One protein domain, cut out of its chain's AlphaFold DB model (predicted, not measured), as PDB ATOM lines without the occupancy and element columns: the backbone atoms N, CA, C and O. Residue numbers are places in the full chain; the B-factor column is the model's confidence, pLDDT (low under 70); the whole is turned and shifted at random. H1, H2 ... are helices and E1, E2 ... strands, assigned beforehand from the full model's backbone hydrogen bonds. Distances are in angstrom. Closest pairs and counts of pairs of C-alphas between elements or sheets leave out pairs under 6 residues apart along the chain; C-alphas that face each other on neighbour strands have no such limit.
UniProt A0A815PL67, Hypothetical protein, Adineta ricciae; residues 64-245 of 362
ATOM      1  N   PHE A  64      92.697  74.094  73.817       53.09
ATOM      2  CA  PHE A  64      93.138  72.690  73.822       53.09
ATOM      3  C   PHE A  64      94.069  72.333  74.999       53.09
ATOM      4  O   PHE A  64      94.185  71.166  75.350       53.09
ATOM      5  N   THR A  65      94.766  73.305  75.594       53.59
ATOM      6  CA  THR A  65      95.702  73.029  76.697       53.59
ATOM      7  C   THR A  65      95.029  72.924  78.063       53.59
ATOM      8  O   THR A  65      95.722  72.562  79.006       53.59
ATOM      9  N   THR A  66      93.745  73.272  78.188       59.38
ATOM     10  CA  THR A  66      92.982  73.067  79.433       59.38
ATOM     11  C   THR A  66      92.342  71.677  79.472       59.38
ATOM     12  O   THR A  66      91.752  71.291  80.458       59.38
ATOM     13  N   LEU A  67      92.521  70.854  78.431       61.00
ATOM     14  CA  LEU A  67      92.105  69.450  78.475       61.00
ATOM     15  C   LEU A  67      92.991  68.658  79.458       61.00
ATOM     16  O   LEU A  67      94.220  68.667  79.328       61.00
ATOM     17  N   CYS A  68      92.382  67.888  80.362       62.78
ATOM     18  CA  CYS A  68      93.051  67.214  81.488       62.78
ATOM     19  C   CYS A  68      93.723  68.150  82.486       62.78
ATOM     20  O   CYS A  68      94.678  67.749  83.138       62.78
ATOM     21  N   ASP A  69      93.308  69.399  82.625       61.34
ATOM     22  CA  ASP A  69      93.832  70.211  83.728       61.34
ATOM     23  C   ASP A  69      93.201  69.853  85.092       61.34
ATOM     24  O   ASP A  69      93.549  70.434  86.122       61.34
ATOM     25  N   GLY A  70      92.337  68.831  85.118       62.00
ATOM     26  CA  GLY A  70      91.634  68.364  86.305       62.00
ATOM     27  C   GLY A  70      90.332  69.122  86.545       62.00
ATOM     28  O   GLY A  70      89.652  68.848  87.542       62.00
ATOM     29  N   PHE A  71      89.972  70.043  85.647       66.75
ATOM     30  CA  PHE A  71      88.739  70.805  85.692       66.75
ATOM     31  C   PHE A  71      87.783  70.333  84.612       66.75
ATOM     32  O   PHE A  71      88.144  69.992  83.497       66.75
ATOM     33  N   ILE A  72      86.511  70.275  84.986       61.56
ATOM     34  CA  ILE A  72      85.464  69.920  84.043       61.56
ATOM     35  C   ILE A  72      84.991  71.220  83.392       61.56
ATOM     36  O   ILE A  72      84.062  71.857  83.903       61.56
ATOM     37  N   ASP A  73      85.626  71.612  82.288       60.34
ATOM     38  CA  ASP A  73      85.202  72.767  81.491       60.34
ATOM     39  C   ASP A  73      84.162  72.357  80.436       60.34
ATOM     40  O   ASP A  73      83.268  73.133  80.078       60.34
ATOM     41  N   LEU A  74      84.234  71.110  79.953       60.06
ATOM     42  CA  LEU A  74      83.286  70.536  79.000       60.06
ATOM     43  C   LEU A  74      82.544  69.361  79.613       60.06
ATOM     44  O   LEU A  74      83.131  68.379  80.048       60.06
ATOM     45  N   ILE A  75      81.217  69.425  79.545       58.28
ATOM     46  CA  ILE A  75      80.337  68.316  79.901       58.28
ATOM     47  C   ILE A  75      79.469  68.012  78.690       58.28
ATOM     48  O   ILE A  75      78.737  68.886  78.221       58.28
ATOM     49  N   ASP A  76      79.522  66.774  78.207       57.78
ATOM     50  CA  ASP A  76      78.490  66.214  77.345       57.78
ATOM     51  C   ASP A  76      77.388  65.593  78.228       57.78
ATOM     52  O   ASP A  76      77.566  64.493  78.762       57.78
ATOM     53  N   PRO A  77      76.233  66.269  78.394       53.56
ATOM     54  CA  PRO A  77      75.153  65.791  79.252       53.56
ATOM     55  C   PRO A  77      74.465  64.520  78.732       53.56
ATOM     56  O   PRO A  77      73.623  63.969  79.438       53.56
ATOM     57  N   GLU A  78      74.750  64.074  77.502       60.09
ATOM     58  CA  GLU A  78      74.117  62.891  76.911       60.09
ATOM     59  C   GLU A  78      74.924  61.602  77.157       60.09
ATOM     60  O   GLU A  78      74.331  60.522  77.206       60.09
ATOM     61  N   ASN A  79      76.243  61.710  77.367       56.66
ATOM     62  CA  ASN A  79      77.151  60.563  77.514       56.66
ATOM     63  C   ASN A  79      77.963  60.546  78.827       56.66
ATOM     64  O   ASN A  79      78.773  59.639  79.006       56.66
ATOM     65  N   ASP A  80      77.764  61.517  79.733       59.69
ATOM     66  CA  ASP A  80      78.617  61.744  80.921       59.69
ATOM     67  C   ASP A  80      80.120  61.855  80.559       59.69
ATOM     68  O   ASP A  80      81.015  61.564  81.358       59.69
ATOM     69  N   GLU A  81      80.419  62.271  79.325       60.19
ATOM     70  CA  GLU A  81      81.784  62.526  78.876       60.19
ATOM     71  C   GLU A  81      82.188  63.940  79.276       60.19
ATOM     72  O   GLU A  81      81.433  64.896  79.088       60.19
ATOM     73  N   THR A  82      83.394  64.068  79.813       63.22
ATOM     74  CA  THR A  82      84.006  65.359  80.109       63.22
ATOM     75  C   THR A  82      85.314  65.502  79.352       63.22
ATOM     76  O   THR A  82      85.881  64.518  78.871       63.22
ATOM     77  N   ASP A  83      85.812  66.728  79.274       57.88
ATOM     78  CA  ASP A  83      87.184  67.043  78.877       57.88
ATOM     79  C   ASP A  83      88.262  66.442  79.773       57.88
ATOM     80  O   ASP A  83      89.421  66.562  79.418       57.88
ATOM     81  N   GLU A  84      87.894  65.763  80.860       67.94
ATOM     82  CA  GLU A  84      88.777  64.997  81.748       67.94
ATOM     83  C   GLU A  84      88.732  63.483  81.470       67.94
ATOM     84  O   GLU A  84      89.574  62.703  81.923       67.94
ATOM     85  N   ASN A  85      87.754  63.034  80.680       58.38
ATOM     86  CA  ASN A  85      87.528  61.625  80.398       58.38
ATOM     87  C   ASN A  85      88.181  61.239  79.052       58.38
ATOM     88  O   ASN A  85      88.033  61.927  78.044       58.38
ATOM     89  N   HIS A  86      88.865  60.084  79.012       60.00
ATOM     90  CA  HIS A  86      89.598  59.507  77.858       60.00
ATOM     91  C   HIS A  86      91.102  59.824  77.703       60.00
ATOM     92  O   HIS A  86      91.612  59.805  76.579       60.00
ATOM     93  N   TYR A  87      91.854  59.922  78.805       54.38
ATOM     94  CA  TYR A  87      93.332  60.017  78.828       54.38
ATOM     95  C   TYR A  87      94.089  59.024  77.907       54.38
ATOM     96  O   TYR A  87      95.246  59.237  77.541       54.38
ATOM     97  N   TYR A  88      93.460  57.904  77.518       48.56
ATOM     98  CA  TYR A  88      94.024  56.937  76.570       48.56
ATOM     99  C   TYR A  88      94.081  57.465  75.124       48.56
ATOM    100  O   TYR A  88      94.975  57.092  74.364       48.56
ATOM    101  N   TRP A  89      93.127  58.305  74.715       47.47
ATOM    102  CA  TRP A  89      93.059  58.865  73.358       47.47
ATOM    103  C   TRP A  89      93.792  60.197  73.242       47.47
ATOM    104  O   TRP A  89      94.228  60.560  72.147       47.47
ATOM    105  N   TRP A  90      93.962  60.893  74.360       55.59
ATOM    106  CA  TRP A  90      94.631  62.177  74.439       55.59
ATOM    107  C   TRP A  90      95.473  62.205  75.723       55.59
ATOM    108  O   TRP A  90      94.968  62.284  76.833       55.59
ATOM    109  N   GLN A  91      96.791  62.047  75.571       59.03
ATOM    110  CA  GLN A  91      97.705  62.042  76.713       59.03
ATOM    111  C   GLN A  91      97.820  63.458  77.280       59.03
ATOM    112  O   GLN A  91      98.156  64.389  76.543       59.03
ATOM    113  N   CYS A  92      97.610  63.598  78.587       66.62
ATOM    114  CA  CYS A  92      97.700  64.876  79.294       66.62
ATOM    115  C   CYS A  92      99.114  65.458  79.260       66.62
ATOM    116  O   CYS A  92      99.272  66.665  79.304       66.62
ATOM    117  N   ASN A  93     100.146  64.621  79.101       68.75
ATOM    118  CA  ASN A  93     101.510  65.051  78.792       68.75
ATOM    119  C   ASN A  93     101.754  64.928  77.284       68.75
ATOM    120  O   ASN A  93     102.038  63.845  76.768       68.75
ATOM    121  N   ASN A  94     101.624  66.038  76.567       61.25
ATOM    122  CA  ASN A  94     101.838  66.114  75.130       61.25
ATOM    123  C   ASN A  94     102.639  67.375  74.768       61.25
ATOM    124  O   ASN A  94     103.052  68.144  75.625       61.25
ATOM    125  N   ILE A  95     102.897  67.595  73.481       57.47
ATOM    126  CA  ILE A  95     103.717  68.728  73.017       57.47
ATOM    127  C   ILE A  95     103.126  70.116  73.323       57.47
ATOM    128  O   ILE A  95     103.838  71.105  73.180       57.47
ATOM    129  N   TYR A  96     101.843  70.193  73.679       59.03
ATOM    130  CA  TYR A  96     101.119  71.429  73.974       59.03
ATOM    131  C   TYR A  96     100.944  71.672  75.475       59.03
ATOM    132  O   TYR A  96     100.778  72.820  75.880       59.03
ATOM    133  N   THR A  97     100.986  70.608  76.275       66.00
ATOM    134  CA  THR A  97     100.818  70.651  77.733       66.00
ATOM    135  C   THR A  97     102.126  70.467  78.493       66.00
ATOM    136  O   THR A  97     102.249  70.907  79.615       66.00
ATOM    137  N   ARG A  98     103.155  69.876  77.884       69.56
ATOM    138  CA  ARG A  98     104.446  69.680  78.544       69.56
ATOM    139  C   ARG A  98     105.179  71.000  78.763       69.56
ATOM    140  O   ARG A  98     105.480  71.698  77.790       69.56
ATOM    141  N   CYS A  99     105.656  71.213  79.984       71.12
ATOM    142  CA  CYS A  99     106.458  72.372  80.355       71.12
ATOM    143  C   CYS A  99     105.727  73.693  80.045       71.12
ATOM    144  O   CYS A  99     106.357  74.642  79.567       71.12
ATOM    145  N   ASN A 100     104.408  73.724  80.243       67.00
ATOM    146  CA  ASN A 100     103.545  74.873  79.974       67.00
ATOM    147  C   ASN A 100     103.159  75.647  81.243       67.00
ATOM    148  O   ASN A 100     102.325  76.546  81.144       67.00
ATOM    149  N   ASP A 101     103.769  75.313  82.385       69.75
ATOM    150  CA  ASP A 101     103.496  75.859  83.708       69.75
ATOM    151  C   ASP A 101     102.134  75.472  84.323       69.75
ATOM    152  O   ASP A 101     101.770  76.020  85.360       69.75
ATOM    153  N   VAL A 102     101.380  74.550  83.728       73.19
ATOM    154  CA  VAL A 102     100.079  74.075  84.221       73.19
ATOM    155  C   VAL A 102     100.201  72.590  84.539       73.19
ATOM    156  O   VAL A 102     100.869  71.864  83.819       73.19
ATOM    157  N   TRP A 103      99.590  72.122  85.628       75.31
ATOM    158  CA  TRP A 103      99.525  70.684  85.896       75.31
ATOM    159  C   TRP A 103      98.338  70.074  85.165       75.31
ATOM    160  O   TRP A 103      97.218  70.118  85.657       75.31
ATOM    161  N   ASN A 104      98.604  69.458  84.015       74.00
ATOM    162  CA  ASN A 104      97.647  68.603  83.318       74.00
ATOM    163  C   ASN A 104      97.670  67.150  83.841       74.00
ATOM    164  O   ASN A 104      96.983  66.262  83.339       74.00
ATOM    165  N   TYR A 105      98.505  66.846  84.833       75.00
ATOM    166  CA  TYR A 105      98.429  65.597  85.581       75.00
ATOM    167  C   TYR A 105      98.316  65.909  87.066       75.00
ATOM    168  O   TYR A 105      98.964  66.828  87.555       75.00
ATOM    169  N   GLN A 106      97.565  65.098  87.814       73.44
ATOM    170  CA  GLN A 106      97.334  65.327  89.248       73.44
ATOM    171  C   GLN A 106      98.633  65.422  90.072       73.44
ATOM    172  O   GLN A 106      98.676  66.106  91.087       73.44
ATOM    173  N   ASN A 107      99.698  64.764  89.609       76.69
ATOM    174  CA  ASN A 107     101.026  64.788  90.217       76.69
ATOM    175  C   ASN A 107     102.018  65.733  89.511       76.69
ATOM    176  O   ASN A 107     103.197  65.713  89.841       76.69
ATOM    177  N   GLY A 108     101.592  66.483  88.492       77.31
ATOM    178  CA  GLY A 108     102.436  67.423  87.753       77.31
ATOM    179  C   GLY A 108     103.495  66.816  86.835       77.31
ATOM    180  O   GLY A 108     104.464  67.495  86.492       77.31
ATOM    181  N   ALA A 109     103.380  65.543  86.439       80.06
ATOM    182  CA  ALA A 109     104.399  64.847  85.640       80.06
ATOM    183  C   ALA A 109     104.799  65.549  84.322       80.06
ATOM    184  O   ALA A 109     105.895  65.324  83.795       80.06
ATOM    185  N   ASP A 110     103.902  66.343  83.753       73.12
ATOM    186  CA  ASP A 110     104.083  67.165  82.559       73.12
ATOM    187  C   ASP A 110     105.036  68.353  82.760       73.12
ATOM    188  O   ASP A 110     105.766  68.700  81.827       73.12
ATOM    189  N   GLU A 111     105.159  68.847  83.992       79.56
ATOM    190  CA  GLU A 111     106.009  69.985  84.373       79.56
ATOM    191  C   GLU A 111     107.360  69.571  84.985       79.56
ATOM    192  O   GLU A 111     108.081  70.365  85.598       79.56
ATOM    193  N   LEU A 112     107.754  68.307  84.809       77.50
ATOM    194  CA  LEU A 112     109.047  67.806  85.270       77.50
ATOM    195  C   LEU A 112     110.194  68.100  84.294       77.50
ATOM    196  O   LEU A 112     110.104  67.899  83.079       77.50
ATOM    197  N   ASN A 113     111.353  68.444  84.870       72.00
ATOM    198  CA  ASN A 113     112.622  68.644  84.160       72.00
ATOM    199  C   ASN A 113     112.560  69.740  83.074       72.00
ATOM    200  O   ASN A 113     113.140  69.608  81.991       72.00
ATOM    201  N   CYS A 114     111.851  70.830  83.368       70.75
ATOM    202  CA  CYS A 114     111.732  71.983  82.483       70.75
ATOM    203  C   CYS A 114     112.872  72.993  82.705       70.75
ATOM    204  O   CYS A 114     113.284  73.281  83.829       70.75
ATOM    205  N   SER A 115     113.398  73.555  81.612       63.31
ATOM    206  CA  SER A 115     114.597  74.411  81.631       63.31
ATOM    207  C   SER A 115     114.414  75.761  82.338       63.31
ATOM    208  O   SER A 115     115.413  76.396  82.673       63.31
ATOM    209  N   TYR A 116     113.171  76.214  82.520       64.50
ATOM    210  CA  TYR A 116     112.831  77.544  83.031       64.50
ATOM    211  C   TYR A 116     112.575  77.579  84.553       64.50
ATOM    212  O   TYR A 116     112.433  78.667  85.112       64.50
ATOM    213  N   LEU A 117     112.525  76.423  85.229       60.84
ATOM    214  CA  LEU A 117     112.223  76.350  86.662       60.84
ATOM    215  C   LEU A 117     113.307  77.068  87.499       60.84
ATOM    216  O   LEU A 117     114.501  76.873  87.240       60.84
ATOM    217  N   PRO A 118     112.936  77.865  88.527       59.81
ATOM    218  CA  PRO A 118     113.902  78.583  89.369       59.81
ATOM    219  C   PRO A 118     114.845  77.650  90.125       59.81
ATOM    220  O   PRO A 118     116.014  77.980  90.326       59.81
ATOM    221  N   ILE A 119     114.334  76.482  90.527       67.56
ATOM    222  CA  ILE A 119     115.098  75.408  91.154       67.56
ATOM    223  C   ILE A 119     115.137  74.230  90.196       67.56
ATOM    224  O   ILE A 119     114.105  73.701  89.789       67.56
ATOM    225  N   LYS A 120     116.350  73.780  89.877       68.94
ATOM    226  CA  LYS A 120     116.557  72.518  89.170       68.94
ATOM    227  C   LYS A 120     116.488  71.379  90.177       68.94
ATOM    228  O   LYS A 120     117.516  70.967  90.712       68.94
ATOM    229  N   CYS A 121     115.281  70.900  90.447       74.00
ATOM    230  CA  CYS A 121     115.100  69.670  91.202       74.00
ATOM    231  C   CYS A 121     115.524  68.475  90.327       74.00
ATOM    232  O   CYS A 121     115.028  68.331  89.207       74.00
ATOM    233  N   PRO A 122     116.497  67.653  90.759       73.44
ATOM    234  CA  PRO A 122     116.952  66.512  89.976       73.44
ATOM    235  C   PRO A 122     115.927  65.367  90.016       73.44
ATOM    236  O   PRO A 122     115.460  64.970  91.080       73.44
ATOM    237  N   GLY A 123     115.645  64.769  88.856       73.31
ATOM    238  CA  GLY A 123     114.790  63.581  88.752       73.31
ATOM    239  C   GLY A 123     113.289  63.891  88.743       73.31
ATOM    240  O   GLY A 123     112.862  64.871  88.142       73.31
ATOM    241  N   MET A 124     112.492  63.012  89.361       80.06
ATOM    242  CA  MET A 124     111.024  63.098  89.437       80.06
ATOM    243  C   MET A 124     110.588  63.894  90.680       80.06
ATOM    244  O   MET A 124     109.999  63.337  91.608       80.06
ATOM    245  N   GLN A 125     110.984  65.165  90.754       83.50
ATOM    246  CA  GLN A 125     110.736  66.030  91.910       83.50
ATOM    247  C   GLN A 125     110.279  67.430  91.482       83.50
ATOM    248  O   GLN A 125     110.810  67.984  90.517       83.50
ATOM    249  N   HIS A 126     109.360  68.017  92.245       82.56
ATOM    250  CA  HIS A 126     108.830  69.365  92.054       82.56
ATOM    251  C   HIS A 126     109.465  70.371  93.017       82.56
ATOM    252  O   HIS A 126     109.811  70.005  94.144       82.56
ATOM    253  N   PRO A 127     109.620  71.644  92.616       83.62
ATOM    254  CA  PRO A 127     109.981  72.702  93.549       83.62
ATOM    255  C   PRO A 127     108.860  72.902  94.575       83.62
ATOM    256  O   PRO A 127     107.687  72.966  94.224       83.62
ATOM    257  N   CYS A 128     109.237  73.012  95.843       87.50
ATOM    258  CA  CYS A 128     108.316  73.109  96.970       87.50
ATOM    259  C   CYS A 128     108.924  74.001  98.053       87.50
ATOM    260  O   CYS A 128     110.142  74.010  98.233       87.50
ATOM    261  N   VAL A 129     108.101  74.731  98.803       88.19
ATOM    262  CA  VAL A 129     108.546  75.408 100.029       88.19
ATOM    263  C   VAL A 129     108.112  74.564 101.223       88.19
ATOM    264  O   VAL A 129     106.928  74.297 101.402       88.19
ATOM    265  N   SER A 130     109.074  74.119 102.033       87.06
ATOM    266  CA  SER A 130     108.806  73.233 103.167       87.06
ATOM    267  C   SER A 130     108.023  73.944 104.268       87.06
ATOM    268  O   SER A 130     108.401  75.029 104.708       87.06
ATOM    269  N   LEU A 131     107.001  73.273 104.790       84.12
ATOM    270  CA  LEU A 131     106.143  73.758 105.877       84.12
ATOM    271  C   LEU A 131     106.881  74.012 107.193       84.12
ATOM    272  O   LEU A 131     106.518  74.897 107.962       84.12
ATOM    273  N   HIS A 132     107.910  73.216 107.483       80.94
ATOM    274  CA  HIS A 132     108.597  73.269 108.774       80.94
ATOM    275  C   HIS A 132     109.720  74.300 108.810       80.94
ATOM    276  O   HIS A 132     109.994  74.878 109.860       80.94
ATOM    277  N   THR A 133     110.411  74.481 107.688       84.69
ATOM    278  CA  THR A 133     111.592  75.347 107.609       84.69
ATOM    279  C   THR A 133     111.317  76.648 106.870       84.69
ATOM    280  O   THR A 133     112.165  77.538 106.924       84.69
ATOM    281  N   SER A 134     110.178  76.756 106.173       83.19
ATOM    282  CA  SER A 134     109.849  77.873 105.278       83.19
ATOM    283  C   SER A 134     110.977  78.149 104.280       83.19
ATOM    284  O   SER A 134     111.272  79.290 103.930       83.19
ATOM    285  N   LYS A 135     111.668  77.078 103.863       85.81
ATOM    286  CA  LYS A 135     112.752  77.104 102.884       85.81
ATOM    287  C   LYS A 135     112.386  76.287 101.668       85.81
ATOM    288  O   LYS A 135     111.724  75.253 101.765       85.81
ATOM    289  N   SER A 136     112.857  76.768 100.529       83.19
ATOM    290  CA  SER A 136     112.723  76.081  99.261       83.19
ATOM    291  C   SER A 136     113.468  74.739  99.263       83.19
ATOM    292  O   SER A 136     114.547  74.581  99.839       83.19
ATOM    293  N   GLY A 137     112.859  73.749  98.626       84.56
ATOM    294  CA  GLY A 137     113.318  72.374  98.533       84.56
ATOM    295  C   GLY A 137     112.673  71.664  97.345       84.56
ATOM    296  O   GLY A 137     112.035  72.290  96.498       84.56
ATOM    297  N   CYS A 138     112.862  70.348  97.281       86.38
ATOM    298  CA  CYS A 138     112.320  69.505  96.222       86.38
ATOM    299  C   CYS A 138     111.429  68.419  96.831       86.38
ATOM    300  O   CYS A 138     111.881  67.685  97.712       86.38
ATOM    301  N   LEU A 139     110.188  68.323  96.356       87.88
ATOM    302  CA  LEU A 139     109.207  67.324  96.764       87.88
ATOM    303  C   LEU A 139     109.155  66.186  95.726       87.88
ATOM    304  O   LEU A 139     109.062  66.474  94.533       87.88
ATOM    305  N   PRO A 140     109.225  64.904  96.121       88.38
ATOM    306  CA  PRO A 140     108.997  63.776  95.216       88.38
ATOM    307  C   PRO A 140     107.624  63.824  94.538       88.38
ATOM    308  O   PRO A 140     106.634  64.140  95.183       88.38
ATOM    309  N   ILE A 141     107.551  63.417  93.267       86.19
ATOM    310  CA  ILE A 141     106.283  63.357  92.516       86.19
ATOM    311  C   ILE A 141     105.214  62.469  93.175       86.19
ATOM    312  O   ILE A 141     104.027  62.688  92.995       86.19
ATOM    313  N   GLU A 142     105.618  61.464  93.954       84.94
ATOM    314  CA  GLU A 142     104.697  60.569  94.674       84.94
ATOM    315  C   GLU A 142     103.946  61.277  95.811       84.94
ATOM    316  O   GLU A 142     102.936  60.768  96.294       84.94
ATOM    317  N   MET A 143     104.465  62.423  96.251       84.19
ATOM    318  CA  MET A 143     103.865  63.267  97.279       84.19
ATOM    319  C   MET A 143     103.039  64.409  96.679       84.19
ATOM    320  O   MET A 143     102.358  65.097  97.413       84.19
ATOM    321  N   ALA A 144     103.072  64.596  95.358       85.12
ATOM    322  CA  ALA A 144     102.232  65.567  94.674       85.12
ATOM    323  C   ALA A 144     100.877  64.943  94.315       85.12
ATOM    324  O   ALA A 144     100.822  63.887  93.674       85.12
ATOM    325  N   GLY A 145      99.789  65.606  94.692       79.94
ATOM    326  CA  GLY A 145      98.433  65.162  94.402       79.94
ATOM    327  C   GLY A 145      97.990  63.935  95.208       79.94
ATOM    328  O   GLY A 145      97.207  63.118  94.717       79.94
ATOM    329  N   ASN A 146      98.507  63.771  96.426       83.69
ATOM    330  CA  ASN A 146      98.186  62.676  97.343       83.69
ATOM    331  C   ASN A 146      97.082  63.037  98.373       83.69
ATOM    332  O   ASN A 146      96.743  62.205  99.217       83.69
ATOM    333  N   ASN A 147      96.481  64.229  98.279       83.75
ATOM    334  CA  ASN A 147      95.533  64.845  99.225       83.75
ATOM    335  C   ASN A 147      96.122  65.194 100.603       83.75
ATOM    336  O   ASN A 147      95.377  65.445 101.558       83.75
ATOM    337  N   HIS A 148      97.441  65.218 100.732       85.19
ATOM    338  CA  HIS A 148      98.152  65.668 101.914       85.19
ATOM    339  C   HIS A 148      98.995  66.871 101.537       85.19
ATOM    340  O   HIS A 148      99.830  66.800 100.656       85.19
ATOM    341  N   ILE A 149      98.772  67.986 102.228       86.31
ATOM    342  CA  ILE A 149      99.618  69.158 102.047       86.31
ATOM    343  C   ILE A 149     101.008  68.790 102.589       86.31
ATOM    344  O   ILE A 149     101.142  68.430 103.757       86.31
ATOM    345  N   ASP A 150     102.027  68.870 101.748       86.75
ATOM    346  CA  ASP A 150     103.445  68.696 102.072       86.75
ATOM    347  C   ASP A 150     104.232  70.002 101.809       86.75
ATOM    348  O   ASP A 150     105.339  70.198 102.334       86.75
ATOM    349  N   CYS A 151     103.639  70.946 101.065       88.19
ATOM    350  CA  CYS A 151     104.205  72.259 100.755       88.19
ATOM    351  C   CYS A 151     103.385  73.425 101.324       88.19
ATOM    352  O   CYS A 151     102.161  73.367 101.442       88.19
ATOM    353  N   ILE A 152     104.060  74.538 101.641       87.50
ATOM    354  CA  ILE A 152     103.385  75.790 102.019       87.50
ATOM    355  C   ILE A 152     102.420  76.208 100.909       87.50
ATOM    356  O   ILE A 152     102.772  76.173  99.732       87.50
ATOM    357  N   GLY A 153     101.211  76.610 101.299       82.31
ATOM    358  CA  GLY A 153     100.168  77.038 100.374       82.31
ATOM    359  C   GLY A 153      99.448  75.899  99.661       82.31
ATOM    360  O   GLY A 153      98.651  76.185  98.772       82.31
ATOM    361  N   GLY A 154      99.707  74.631 100.002       84.38
ATOM    362  CA  GLY A 154      99.114  73.498  99.285       84.38
ATOM    363  C   GLY A 154      99.515  73.459  97.813       84.38
ATOM    364  O   GLY A 154      98.735  73.020  96.975       84.38
ATOM    365  N   THR A 155     100.713  73.952  97.476       83.44
ATOM    366  CA  THR A 155     101.196  74.045  96.085       83.44
ATOM    367  C   THR A 155     101.364  72.687  95.399       83.44
ATOM    368  O   THR A 155     101.440  72.613  94.173       83.44
ATOM    369  N   ASP A 156     101.480  71.629  96.194       84.25
ATOM    370  CA  ASP A 156     101.510  70.219  95.812       84.25
ATOM    371  C   ASP A 156     100.110  69.603  95.646       84.25
ATOM    372  O   ASP A 156      99.953  68.613  94.940       84.25
ATOM    373  N   GLU A 157      99.087  70.236  96.221       85.19
ATOM    374  CA  GLU A 157      97.696  69.775  96.275       85.19
ATOM    375  C   GLU A 157      96.750  70.801  95.632       85.19
ATOM    376  O   GLU A 157      95.766  71.267  96.216       85.19
ATOM    377  N   ARG A 158      97.073  71.183  94.395       75.94
ATOM    378  CA  ARG A 158      96.530  72.370  93.705       75.94
ATOM    379  C   ARG A 158      95.012  72.378  93.530       75.94
ATOM    380  O   ARG A 158      94.396  73.436  93.457       75.94
ATOM    381  N   TYR A 159      94.399  71.204  93.498       72.94
ATOM    382  CA  TYR A 159      92.955  71.036  93.349       72.94
ATOM    383  C   TYR A 159      92.165  71.308  94.641       72.94
ATOM    384  O   TYR A 159      90.955  71.507  94.574       72.94
ATOM    385  N   LEU A 160      92.801  71.356  95.823       76.50
ATOM    386  CA  LEU A 160      92.090  71.546  97.099       76.50
ATOM    387  C   LEU A 160      91.370  72.894  97.191       76.50
ATOM    388  O   LEU A 160      90.254  72.974  97.702       76.50
ATOM    389  N   CYS A 161      92.022  73.951  96.716       71.50
ATOM    390  CA  CYS A 161      91.501  75.312  96.787       71.50
ATOM    391  C   CYS A 161      90.933  75.822  95.459       71.50
ATOM    392  O   CYS A 161      90.453  76.957  95.384       71.50
ATOM    393  N   HIS A 162      90.925  74.977  94.426       62.75
ATOM    394  CA  HIS A 162      90.351  75.302  93.133       62.75
ATOM    395  C   HIS A 162      88.920  74.760  93.025       62.75
ATOM    396  O   HIS A 162      88.675  73.632  92.609       62.75
ATOM    397  N   SER A 163      87.944  75.547  93.483       49.62
ATOM    398  CA  SER A 163      86.537  75.136  93.489       49.62
ATOM    399  C   SER A 163      85.878  75.296  92.116       49.62
ATOM    400  O   SER A 163      85.759  76.418  91.623       49.62
ATOM    401  N   ASN A 164      85.360  74.182  91.580       43.91
ATOM    402  CA  ASN A 164      84.496  74.090  90.398       43.91
ATOM    403  C   ASN A 164      83.539  75.290  90.258       43.91
ATOM    404  O   ASN A 164      82.531  75.393  90.963       43.91
ATOM    405  N   GLY A 165      83.839  76.172  89.304       44.75
ATOM    406  CA  GLY A 165      82.884  77.138  88.762       44.75
ATOM    407  C   GLY A 165      82.643  78.420  89.568       44.75
ATOM    408  O   GLY A 165      81.689  79.136  89.260       44.75
ATOM    409  N   GLN A 166      83.465  78.761  90.569       37.31
ATOM    410  CA  GLN A 166      83.427  80.101  91.178       37.31
ATOM    411  C   GLN A 166      84.697  80.895  90.874       37.31
ATOM    412  O   GLN A 166      85.792  80.532  91.276       37.31
ATOM    413  N   LEU A 167      84.494  82.044  90.221       42.34
ATOM    414  CA  LEU A 167      85.461  83.071  89.800       42.34
ATOM    415  C   LEU A 167      86.285  83.723  90.939       42.34
ATOM    416  O   LEU A 167      86.798  84.830  90.770       42.34
ATOM    417  N   ILE A 168      86.381  83.104  92.117       47.00
ATOM    418  CA  ILE A 168      87.195  83.591  93.233       47.00
ATOM    419  C   ILE A 168      88.402  82.666  93.345       47.00
ATOM    420  O   ILE A 168      88.373  81.648  94.033       47.00
ATOM    421  N   PHE A 169      89.449  83.032  92.612       62.56
ATOM    422  CA  PHE A 169      90.714  82.318  92.564       62.56
ATOM    423  C   PHE A 169      91.455  82.472  93.895       62.56
ATOM    424  O   PHE A 169      91.965  83.544  94.214       62.56
ATOM    425  N   LYS A 170      91.489  81.397  94.681       73.69
ATOM    426  CA  LYS A 170      92.197  81.344  95.961       73.69
ATOM    427  C   LYS A 170      93.263  80.256  95.915       73.69
ATOM    428  O   LYS A 170      92.999  79.156  96.376       73.69
ATOM    429  N   PRO A 171      94.430  80.511  95.309       75.00
ATOM    430  CA  PRO A 171      95.402  79.459  95.011       75.00
ATOM    431  C   PRO A 171      96.081  78.885  96.256       75.00
ATOM    432  O   PRO A 171      96.646  77.800  96.187       75.00
ATOM    433  N   PHE A 172      96.052  79.603  97.380       81.81
ATOM    434  CA  PHE A 172      96.849  79.267  98.550       81.81
ATOM    435  C   PHE A 172      96.003  78.580  99.622       81.81
ATOM    436  O   PHE A 172      95.048  79.162 100.134       81.81
ATOM    437  N   SER A 173      96.362  77.352  99.988       86.19
ATOM    438  CA  SER A 173      95.726  76.587 101.062       86.19
ATOM    439  C   SER A 173      96.442  76.778 102.400       86.19
ATOM    440  O   SER A 173      97.654  76.575 102.499       86.19
ATOM    441  N   CYS A 174      95.694  77.140 103.446       85.88
ATOM    442  CA  CYS A 174      96.225  77.234 104.804       85.88
ATOM    443  C   CYS A 174      96.529  75.848 105.391       85.88
ATOM    444  O   CYS A 174      95.741  74.907 105.262       85.88
ATOM    445  N   TRP A 175      97.636  75.727 106.127       83.75
ATOM    446  CA  TRP A 175      98.012  74.469 106.770       83.75
ATOM    447  C   TRP A 175      96.967  74.002 107.784       83.75
ATOM    448  O   TRP A 175      96.643  74.717 108.736       83.75
ATOM    449  N   ASN A 176      96.522  72.750 107.647       83.19
ATOM    450  CA  ASN A 176      95.595  72.104 108.582       83.19
ATOM    451  C   ASN A 176      94.271  72.881 108.761       83.19
ATOM    452  O   ASN A 176      93.613  72.795 109.802       83.19
ATOM    453  N   GLU A 177      93.886  73.645 107.737       81.25
ATOM    454  CA  GLU A 177      92.620  74.358 107.635       81.25
ATOM    455  C   GLU A 177      92.026  74.144 106.243       81.25
ATOM    456  O   GLU A 177      92.733  73.914 105.273       81.25
ATOM    457  N   THR A 178      90.707  74.262 106.114       80.31
ATOM    458  CA  THR A 178      90.037  74.268 104.800       80.31
ATOM    459  C   THR A 178      89.970  75.677 104.207       80.31
ATOM    460  O   THR A 178      89.155  75.948 103.325       80.31
ATOM    461  N   LYS A 179      90.727  76.621 104.777       84.19
ATOM    462  CA  LYS A 179      90.716  78.023 104.374       84.19
ATOM    463  C   LYS A 179      91.677  78.196 103.206       84.19
ATOM    464  O   LYS A 179      92.839  77.817 103.298       84.19
ATOM    465  N   CYS A 180      91.173  78.807 102.144       85.00
ATOM    466  CA  CYS A 180      91.962  79.205 100.991       85.00
ATOM    467  C   CYS A 180      92.074  80.733 100.958       85.00
ATOM    468  O   CYS A 180      91.100  81.429 101.289       85.00
ATOM    469  N   LEU A 181      93.243  81.234 100.571       81.94
ATOM    470  CA  LEU A 181      93.603  82.648 100.504       81.94
ATOM    471  C   LEU A 181      93.778  83.097  99.051       81.94
ATOM    472  O   LEU A 181      94.175  82.310  98.187       81.94
ATOM    473  N   ASP A 182      93.422  84.356  98.788       78.94
ATOM    474  CA  ASP A 182      93.673  85.011  97.501       78.94
ATOM    475  C   ASP A 182      95.170  85.349  97.386       78.94
ATOM    476  O   ASP A 182      95.865  85.457  98.389       78.94
ATOM    477  N   ILE A 183      95.683  85.549  96.173       75.44
ATOM    478  CA  ILE A 183      97.085  85.930  95.959       75.44
ATOM    479  C   ILE A 183      97.447  87.276  96.607       75.44
ATOM    480  O   ILE A 183      98.621  87.560  96.830       75.44
ATOM    481  N   TYR A 184      96.440  88.113  96.870       76.44
ATOM    482  CA  TYR A 184      96.591  89.395  97.555       76.44
ATOM    483  C   TYR A 184      96.728  89.269  99.075       76.44
ATOM    484  O   TYR A 184      97.269  90.182  99.687       76.44
ATOM    485  N   ASP A 185      96.271  88.151  99.637       79.88
ATOM    486  CA  ASP A 185      96.276  87.819 101.067       79.88
ATOM    487  C   ASP A 185      97.561  87.033 101.437       79.88
ATOM    488  O   ASP A 185      97.576  86.234 102.366       79.88
ATOM    489  N   ILE A 186      98.617  87.137 100.617       82.44
ATOM    490  CA  ILE A 186      99.886  86.419 100.786       82.44
ATOM    491  C   ILE A 186     101.000  87.447 100.958       82.44
ATOM    492  O   ILE A 186     101.215  88.271 100.059       82.44
ATOM    493  N   CYS A 187     101.768  87.334 102.041       80.00
ATOM    494  CA  CYS A 187     102.807  88.290 102.414       80.00
ATOM    495  C   CYS A 187     102.267  89.725 102.568       80.00
ATOM    496  O   CYS A 187     102.925  90.684 102.143       80.00
ATOM    497  N   ASP A 188     101.056  89.887 103.108       78.06
ATOM    498  CA  ASP A 188     100.401  91.188 103.299       78.06
ATOM    499  C   ASP A 188     100.685  91.802 104.688       78.06
ATOM    500  O   ASP A 188     100.379  92.972 104.947       78.06
ATOM    501  N   GLY A 189     101.364  91.052 105.557       76.75
ATOM    502  CA  GLY A 189     101.687  91.420 106.927       76.75
ATOM    503  C   GLY A 189     100.588  91.129 107.949       76.75
ATOM    504  O   GLY A 189     100.768  91.482 109.121       76.75
ATOM    505  N   GLU A 190      99.481  90.501 107.551       81.56
ATOM    506  CA  GLU A 190      98.429  90.009 108.432       81.56
ATOM    507  C   GLU A 190      98.428  88.477 108.469       81.56
ATOM    508  O   GLU A 190      98.351  87.821 107.447       81.56
ATOM    509  N   ALA A 191      98.404  87.882 109.667       85.25
ATOM    510  CA  ALA A 191      98.287  86.429 109.810       85.25
ATOM    511  C   ALA A 191      96.888  85.950 109.379       85.25
ATOM    512  O   ALA A 191      95.951  85.896 110.189       85.25
ATOM    513  N   ASN A 192      96.712  85.628 108.097       84.50
ATOM    514  CA  ASN A 192      95.452  85.160 107.543       84.50
ATOM    515  C   ASN A 192      95.255  83.655 107.765       84.50
ATOM    516  O   ASN A 192      94.099  83.223 107.890       84.50
ATOM    517  N   CYS A 193      96.322  82.858 107.865       85.38
ATOM    518  CA  CYS A 193      96.247  81.466 108.314       85.38
ATOM    519  C   CYS A 193      96.471  81.346 109.831       85.38
ATOM    520  O   CYS A 193      97.240  82.087 110.439       85.38
ATOM    521  N   ARG A 194      95.861  80.340 110.476       86.31
ATOM    522  CA  ARG A 194      96.026  80.104 111.928       86.31
ATOM    523  C   ARG A 194      97.466  79.899 112.384       86.31
ATOM    524  O   ARG A 194      97.775  80.168 113.546       86.31
ATOM    525  N   TYR A 195      98.308  79.364 111.509       84.38
ATOM    526  CA  TYR A 195      99.718  79.144 111.796       84.38
ATOM    527  C   TYR A 195     100.630  80.182 111.147       84.38
ATOM    528  O   TYR A 195     101.831  80.018 111.312       84.38
ATOM    529  N   ASP A 196     100.110  81.244 110.519       84.38
ATOM    530  CA  ASP A 196     100.915  82.315 109.899       84.38
ATOM    531  C   ASP A 196     101.792  81.814 108.728       84.38
ATOM    532  O   ASP A 196     102.933  82.226 108.539       84.38
ATOM    533  N   ASP A 197     101.313  80.813 107.985       84.25
ATOM    534  CA  ASP A 197     102.090  80.173 106.909       84.25
ATOM    535  C   ASP A 197     102.140  81.012 105.629       84.25
ATOM    536  O   ASP A 197     103.041  80.831 104.813       84.25
ATOM    537  N   ASP A 198     101.184  81.923 105.487       82.31
ATOM    538  CA  ASP A 198     101.084  82.971 104.478       82.31
ATOM    539  C   ASP A 198     102.189  84.031 104.603       82.31
ATOM    540  O   ASP A 198     102.601  84.585 103.588       82.31
ATOM    541  N   GLU A 199     102.751  84.221 105.803       84.62
ATOM    542  CA  GLU A 199     103.718  85.291 106.089       84.62
ATOM    543  C   GLU A 199     105.146  84.785 106.391       84.62
ATOM    544  O   GLU A 199     106.136  85.494 106.199       84.62
ATOM    545  N   LYS A 200     105.314  83.535 106.845       84.88
ATOM    546  CA  LYS A 200     106.619  83.013 107.321       84.88
ATOM    547  C   LYS A 200     107.743  82.968 106.287       84.88
ATOM    548  O   LYS A 200     108.917  83.007 106.661       84.88
ATOM    549  N   PHE A 201     107.416  82.756 105.015       82.88
ATOM    550  CA  PHE A 201     108.418  82.615 103.952       82.88
ATOM    551  C   PHE A 201     108.798  83.965 103.326       82.88
ATOM    552  O   PHE A 201     109.752  84.026 102.547       82.88
ATOM    553  N   CYS A 202     108.078  85.029 103.680       81.25
ATOM    554  CA  CYS A 202     108.256  86.368 103.151       81.25
ATOM    555  C   CYS A 202     109.489  87.021 103.791       81.25
ATOM    556  O   CYS A 202     109.704  86.973 105.004       81.25
ATOM    557  N   SER A 203     110.344  87.619 102.969       72.12
ATOM    558  CA  SER A 203     111.602  88.219 103.432       72.12
ATOM    559  C   SER A 203     111.456  89.665 103.905       72.12
ATOM    560  O   SER A 203     112.191  90.098 104.798       72.12
ATOM    561  N   GLN A 204     110.515  90.406 103.316       64.06
ATOM    562  CA  GLN A 204     110.109  91.758 103.695       64.06
ATOM    563  C   GLN A 204     108.635  91.954 103.345       64.06
ATOM    564  O   GLN A 204     108.245  91.669 102.210       64.06
ATOM    565  N   ASN A 205     107.858  92.511 104.276       57.84
ATOM    566  CA  ASN A 205     106.500  92.949 103.977       57.84
ATOM    567  C   ASN A 205     106.598  94.126 102.996       57.84
ATOM    568  O   ASN A 205     107.341  95.083 103.281       57.84
ATOM    569  N   PRO A 206     105.901  94.077 101.848       55.28
ATOM    570  CA  PRO A 206     105.850  95.198 100.928       55.28
ATOM    571  C   PRO A 206     105.457  96.445 101.716       55.28
ATOM    572  O   PRO A 206     104.465  96.484 102.439       55.28
ATOM    573  N   SER A 207     106.293  97.476 101.645       50.06
ATOM    574  CA  SER A 207     106.187  98.639 102.535       50.06
ATOM    575  C   SER A 207     104.975  99.529 102.208       50.06
ATOM    576  O   SER A 207     104.782 100.568 102.840       50.06
ATOM    577  N   TRP A 208     104.177  99.144 101.206       47.56
ATOM    578  CA  TRP A 208     103.091  99.922 100.630       47.56
ATOM    579  C   TRP A 208     101.924  99.022 100.213       47.56
ATOM    580  O   TRP A 208     102.118  97.997  99.570       47.56
ATOM    581  N   ILE A 209     100.706  99.499 100.489       46.00
ATOM    582  CA  ILE A 209      99.366  98.904 100.263       46.00
ATOM    583  C   ILE A 209      99.074  98.517  98.782       46.00
ATOM    584  O   ILE A 209      97.964  98.135  98.428       46.00
ATOM    585  N   SER A 210     100.048  98.625  97.875       45.19
ATOM    586  CA  SER A 210      99.897  98.324  96.445       45.19
ATOM    587  C   SER A 210     101.022  97.476  95.844       45.19
ATOM    588  O   SER A 210     101.038  97.302  94.626       45.19
ATOM    589  N   GLU A 211     101.980  97.005  96.644       54.66
ATOM    590  CA  GLU A 211     103.024  96.081  96.193       54.66
ATOM    591  C   GLU A 211     102.634  94.666  96.621       54.66
ATOM    592  O   GLU A 211     102.516  94.389  97.807       54.66
ATOM    593  N   TYR A 212     102.399  93.780  95.654       67.31
ATOM    594  CA  TYR A 212     102.068  92.379  95.919       67.31
ATOM    595  C   TYR A 212     103.303  91.530  95.662       67.31
ATOM    596  O   TYR A 212     103.987  91.748  94.659       67.31
ATOM    597  N   VAL A 213     103.571  90.529  96.503       72.44
ATOM    598  CA  VAL A 213     104.778  89.698  96.363       72.44
ATOM    599  C   VAL A 213     104.862  89.042  94.990       72.44
ATOM    600  O   VAL A 213     105.948  88.982  94.426       72.44
ATOM    601  N   CYS A 214     103.738  88.657  94.384       70.94
ATOM    602  CA  CYS A 214     103.699  88.064  93.043       70.94
ATOM    603  C   CYS A 214     103.645  89.067  91.880       70.94
ATOM    604  O   CYS A 214     103.733  88.664  90.720       70.94
ATOM    605  N   MET A 215     103.551  90.367  92.171       68.44
ATOM    606  CA  MET A 215     103.674  91.469  91.212       68.44
ATOM    607  C   MET A 215     104.609  92.545  91.788       68.44
ATOM    608  O   MET A 215     104.155  93.639  92.137       68.44
ATOM    609  N   PRO A 216     105.910  92.231  91.925       63.28
ATOM    610  CA  PRO A 216     106.870  93.127  92.551       63.28
ATOM    611  C   PRO A 216     107.086  94.389  91.705       63.28
ATOM    612  O   PRO A 216     107.064  94.348  90.473       63.28
ATOM    613  N   SER A 217     107.338  95.518  92.370       60.22
ATOM    614  CA  SER A 217     107.853  96.722  91.714       60.22
ATOM    615  C   SER A 217     109.307  96.512  91.269       60.22
ATOM    616  O   SER A 217     109.982  95.592  91.731       60.22
ATOM    617  N   GLU A 218     109.831  97.379  90.392       59.03
ATOM    618  CA  GLU A 218     111.204  97.266  89.854       59.03
ATOM    619  C   GLU A 218     112.305  97.202  90.936       59.03
ATOM    620  O   GLU A 218     113.418  96.758  90.657       59.03
ATOM    621  N   ASN A 219     112.001  97.617  92.169       60.47
ATOM    622  CA  ASN A 219     112.945  97.663  93.284       60.47
ATOM    623  C   ASN A 219     112.854  96.460  94.240       60.47
ATOM    624  O   ASN A 219     113.728  96.326  95.099       60.47
ATOM    625  N   TYR A 220     111.841  95.596  94.118       69.31
ATOM    626  CA  TYR A 220     111.667  94.447  95.009       69.31
ATOM    627  C   TYR A 220     112.299  93.190  94.406       69.31
ATOM    628  O   TYR A 220     111.855  92.664  93.384       69.31
ATOM    629  N   GLN A 221     113.357  92.695  95.048       71.69
ATOM    630  CA  GLN A 221     113.968  91.421  94.682       71.69
ATOM    631  C   GLN A 221     113.273  90.289  95.432       71.69
ATOM    632  O   GLN A 221     113.543  90.080  96.611       71.69
ATOM    633  N   GLN A 222     112.416  89.550  94.722       73.88
ATOM    634  CA  GLN A 222     111.766  88.355  95.261       73.88
ATOM    635  C   GLN A 222     112.799  87.320  95.715       73.88
ATOM    636  O   GLN A 222     113.786  87.053  95.013       73.88
ATOM    637  N   THR A 223     112.537  86.679  96.850       80.31
ATOM    638  CA  THR A 223     113.281  85.487  97.261       80.31
ATOM    639  C   THR A 223     112.926  84.278  96.407       80.31
ATOM    640  O   THR A 223     111.986  84.276  95.609       80.31
ATOM    641  N   LEU A 224     113.722  83.219  96.549       79.25
ATOM    642  CA  LEU A 224     113.499  81.974  95.829       79.25
ATOM    643  C   LEU A 224     112.163  81.329  96.228       79.25
ATOM    644  O   LEU A 224     111.450  80.826  95.364       79.25
ATOM    645  N   GLU A 225     111.823  81.380  97.515       82.81
ATOM    646  CA  GLU A 225     110.576  80.876  98.089       82.81
ATOM    647  C   GLU A 225     109.358  81.638  97.559       82.81
ATOM    648  O   GLU A 225     108.433  81.023  97.025       82.81
ATOM    649  N   GLU A 226     109.400  82.972  97.620       80.75
ATOM    650  CA  GLU A 226     108.360  83.853  97.078       80.75
ATOM    651  C   GLU A 226     108.152  83.595  95.582       80.75
ATOM    652  O   GLU A 226     107.027  83.431  95.116       80.75
ATOM    653  N   ARG A 227     109.244  83.472  94.818       78.38
ATOM    654  CA  ARG A 227     109.166  83.189  93.384       78.38
ATOM    655  C   ARG A 227     108.520  81.834  93.100       78.38
ATOM    656  O   ARG A 227     107.754  81.745  92.150       78.38
ATOM    657  N   ILE A 228     108.803  80.792  93.883       76.81
ATOM    658  CA  ILE A 228     108.162  79.476  93.710       76.81
ATOM    659  C   ILE A 228     106.660  79.577  93.950       76.81
ATOM    660  O   ILE A 228     105.887  79.162  93.089       76.81
ATOM    661  N   ILE A 229     106.256  80.168  95.075       79.81
ATOM    662  CA  ILE A 229     104.840  80.302  95.433       79.81
ATOM    663  C   ILE A 229     104.110  81.128  94.378       79.81
ATOM    664  O   ILE A 229     103.074  80.709  93.881       79.81
ATOM    665  N   CYS A 230     104.686  82.240  93.928       76.62
ATOM    666  CA  CYS A 230     104.076  83.064  92.892       76.62
ATOM    667  C   CYS A 230     104.014  82.394  91.524       76.62
ATOM    668  O   CYS A 230     103.079  82.653  90.768       76.62
ATOM    669  N   LEU A 231     104.993  81.553  91.174       73.25
ATOM    670  CA  LEU A 231     104.929  80.842  89.906       73.25
ATOM    671  C   LEU A 231     103.750  79.865  89.890       73.25
ATOM    672  O   LEU A 231     103.033  79.833  88.897       73.25
ATOM    673  N   ILE A 232     103.550  79.137  90.987       72.31
ATOM    674  CA  ILE A 232     102.498  78.122  91.125       72.31
ATOM    675  C   ILE A 232     101.123  78.769  91.345       72.31
ATOM    676  O   ILE A 232     100.111  78.339  90.805       72.31
ATOM    677  N   SER A 233     101.074  79.874  92.085       70.38
ATOM    678  CA  SER A 233      99.832  80.594  92.360       70.38
ATOM    679  C   SER A 233      99.318  81.414  91.177       70.38
ATOM    680  O   SER A 233      98.253  81.995  91.291       70.38
ATOM    681  N   LEU A 234     100.029  81.522  90.049       65.50
ATOM    682  CA  LEU A 234      99.608  82.336  88.892       65.50
ATOM    683  C   LEU A 234      99.226  81.516  87.653       65.50
ATOM    684  O   LEU A 234      99.056  82.084  86.575       65.50
ATOM    685  N   GLU A 235      99.081  80.203  87.780       61.84
ATOM    686  CA  GLU A 235      98.933  79.278  86.646       61.84
ATOM    687  C   GLU A 235      97.733  79.590  85.751       61.84
ATOM    688  O   GLU A 235      97.856  79.576  84.534       61.84
ATOM    689  N   GLN A 236      96.613  80.026  86.324       51.62
ATOM    690  CA  GLN A 236      95.412  80.373  85.550       51.62
ATOM    691  C   GLN A 236      95.492  81.717  84.834       51.62
ATOM    692  O   GLN A 236      94.724  81.994  83.914       51.62
ATOM    693  N   PHE A 237      96.431  82.568  85.242       49.09
ATOM    694  CA  PHE A 237      96.737  83.803  84.530       49.09
ATOM    695  C   PHE A 237      97.806  83.589  83.459       49.09
ATOM    696  O   PHE A 237      98.037  84.492  82.645       49.09
ATOM    697  N   ARG A 238      98.472  82.423  83.437       51.31
ATOM    698  CA  ARG A 238      99.389  82.089  82.353       51.31
ATOM    699  C   ARG A 238      98.570  81.750  81.133       51.31
ATOM    700  O   ARG A 238      97.751  80.840  81.115       51.31
ATOM    701  N   GLN A 239      98.782  82.569  80.113       45.00
ATOM    702  CA  GLN A 239      98.134  82.413  78.831       45.00
ATOM    703  C   GLN A 239      98.415  81.004  78.329       45.00
ATOM    704  O   GLN A 239      99.565  80.652  78.065       45.00
ATOM    705  N   VAL A 240      97.343  80.231  78.168       46.50
ATOM    706  CA  VAL A 240      97.344  79.081  77.281       46.50
ATOM    707  C   VAL A 240      98.017  79.520  75.989       46.50
ATOM    708  O   VAL A 240      97.521  80.410  75.291       46.50
ATOM    709  N   ASN A 241      99.160  78.921  75.668       40.72
ATOM    710  CA  ASN A 241      99.753  79.111  74.358       40.72
ATOM    711  C   ASN A 241      98.777  78.504  73.348       40.72
ATOM    712  O   ASN A 241      98.720  77.292  73.157       40.72
ATOM    713  N   ILE A 242      97.963  79.345  72.712       38.09
ATOM    714  CA  ILE A 242      97.075  78.907  71.643       38.09
ATOM    715  C   ILE A 242      97.964  78.633  70.426       38.09
ATOM    716  O   ILE A 242      98.259  79.519  69.628       38.09
ATOM    717  N   PHE A 243      98.439  77.394  70.293       38.00
ATOM    718  CA  PHE A 243      99.330  76.999  69.196       38.00
ATOM    719  C   PHE A 243      98.639  77.043  67.822       38.00
ATOM    720  O   PHE A 243      99.319  77.084  66.797       38.00
ATOM    721  N   PHE A 244      97.301  77.055  67.794       33.84
ATOM    722  CA  PHE A 244      96.485  77.271  66.601       33.84
ATOM    723  C   PHE A 244      95.203  78.035  66.955       33.84
ATOM    724  O   PHE A 244      94.306  77.488  67.588       33.84
ATOM    725  N   ALA A 245      95.102  79.279  66.489       31.67
ATOM    726  CA  ALA A 245      93.853  80.027  66.392       31.67
ATOM    727  C   ALA A 245      93.593  80.332  64.909       31.67
ATOM    728  O   ALA A 245      94.517  80.670  64.169       31.67
TER     729      ALA A 245
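What this domain is: This is residues 64 to 245 of the 362 residues of the protein "Hypothetical protein" of Adineta ricciae (UniProt A0A815PL67). This domain has little regular structure: it is mostly long loops, with a small two-strand hairpin, E1 and E2, off to one side and the short helix H1 near the end of the hairpin where its strands are linked. The loops at Glu 78 and Asn 219 lie at opposite ends. Of 182 printed residues, 19 are in named elements, in the order E1, E2, H1; the sheet is antiparallel and the class mixed. The whole is compact, radius of gyration of the C-alphas 16.8 A, spanning 52 by 35 by 34 A.

Where its parts are: Find C-alpha 125 at (110.736, 66.030, 91.910); E1, residues 125 to 129, runs 12.6 A from there. E2, residues 136 to 140, covers 13.5 A. H1, residues 224 to 232, runs 12.6 A to C-alpha 232 at (102.498, 78.122, 91.125).

How they stand to each other: Look at the hairpin E1 and E2, antiparallel at 142 degrees: N 126 and O 139, 2.8 A apart, are within hydrogen-bond range. The closest C-alphas of E1 and H1, Val 129 and Glu 225, are 6.1 A apart; of E2 and H1, Ser 136 and Glu 225, 5.4 A. In H1 every O i to N i+4 pair is within hydrogen-bond range.

The domain as a whole: C-alphas 78 and 219, the farthest apart, are 54.6 A apart. The printed part has no cut; the link E2 to H1 is long, 83 residues. Mean pLDDT of the printed part is 70.3, with 78 residues under 70, among them 64 to 98 and 234 to 245.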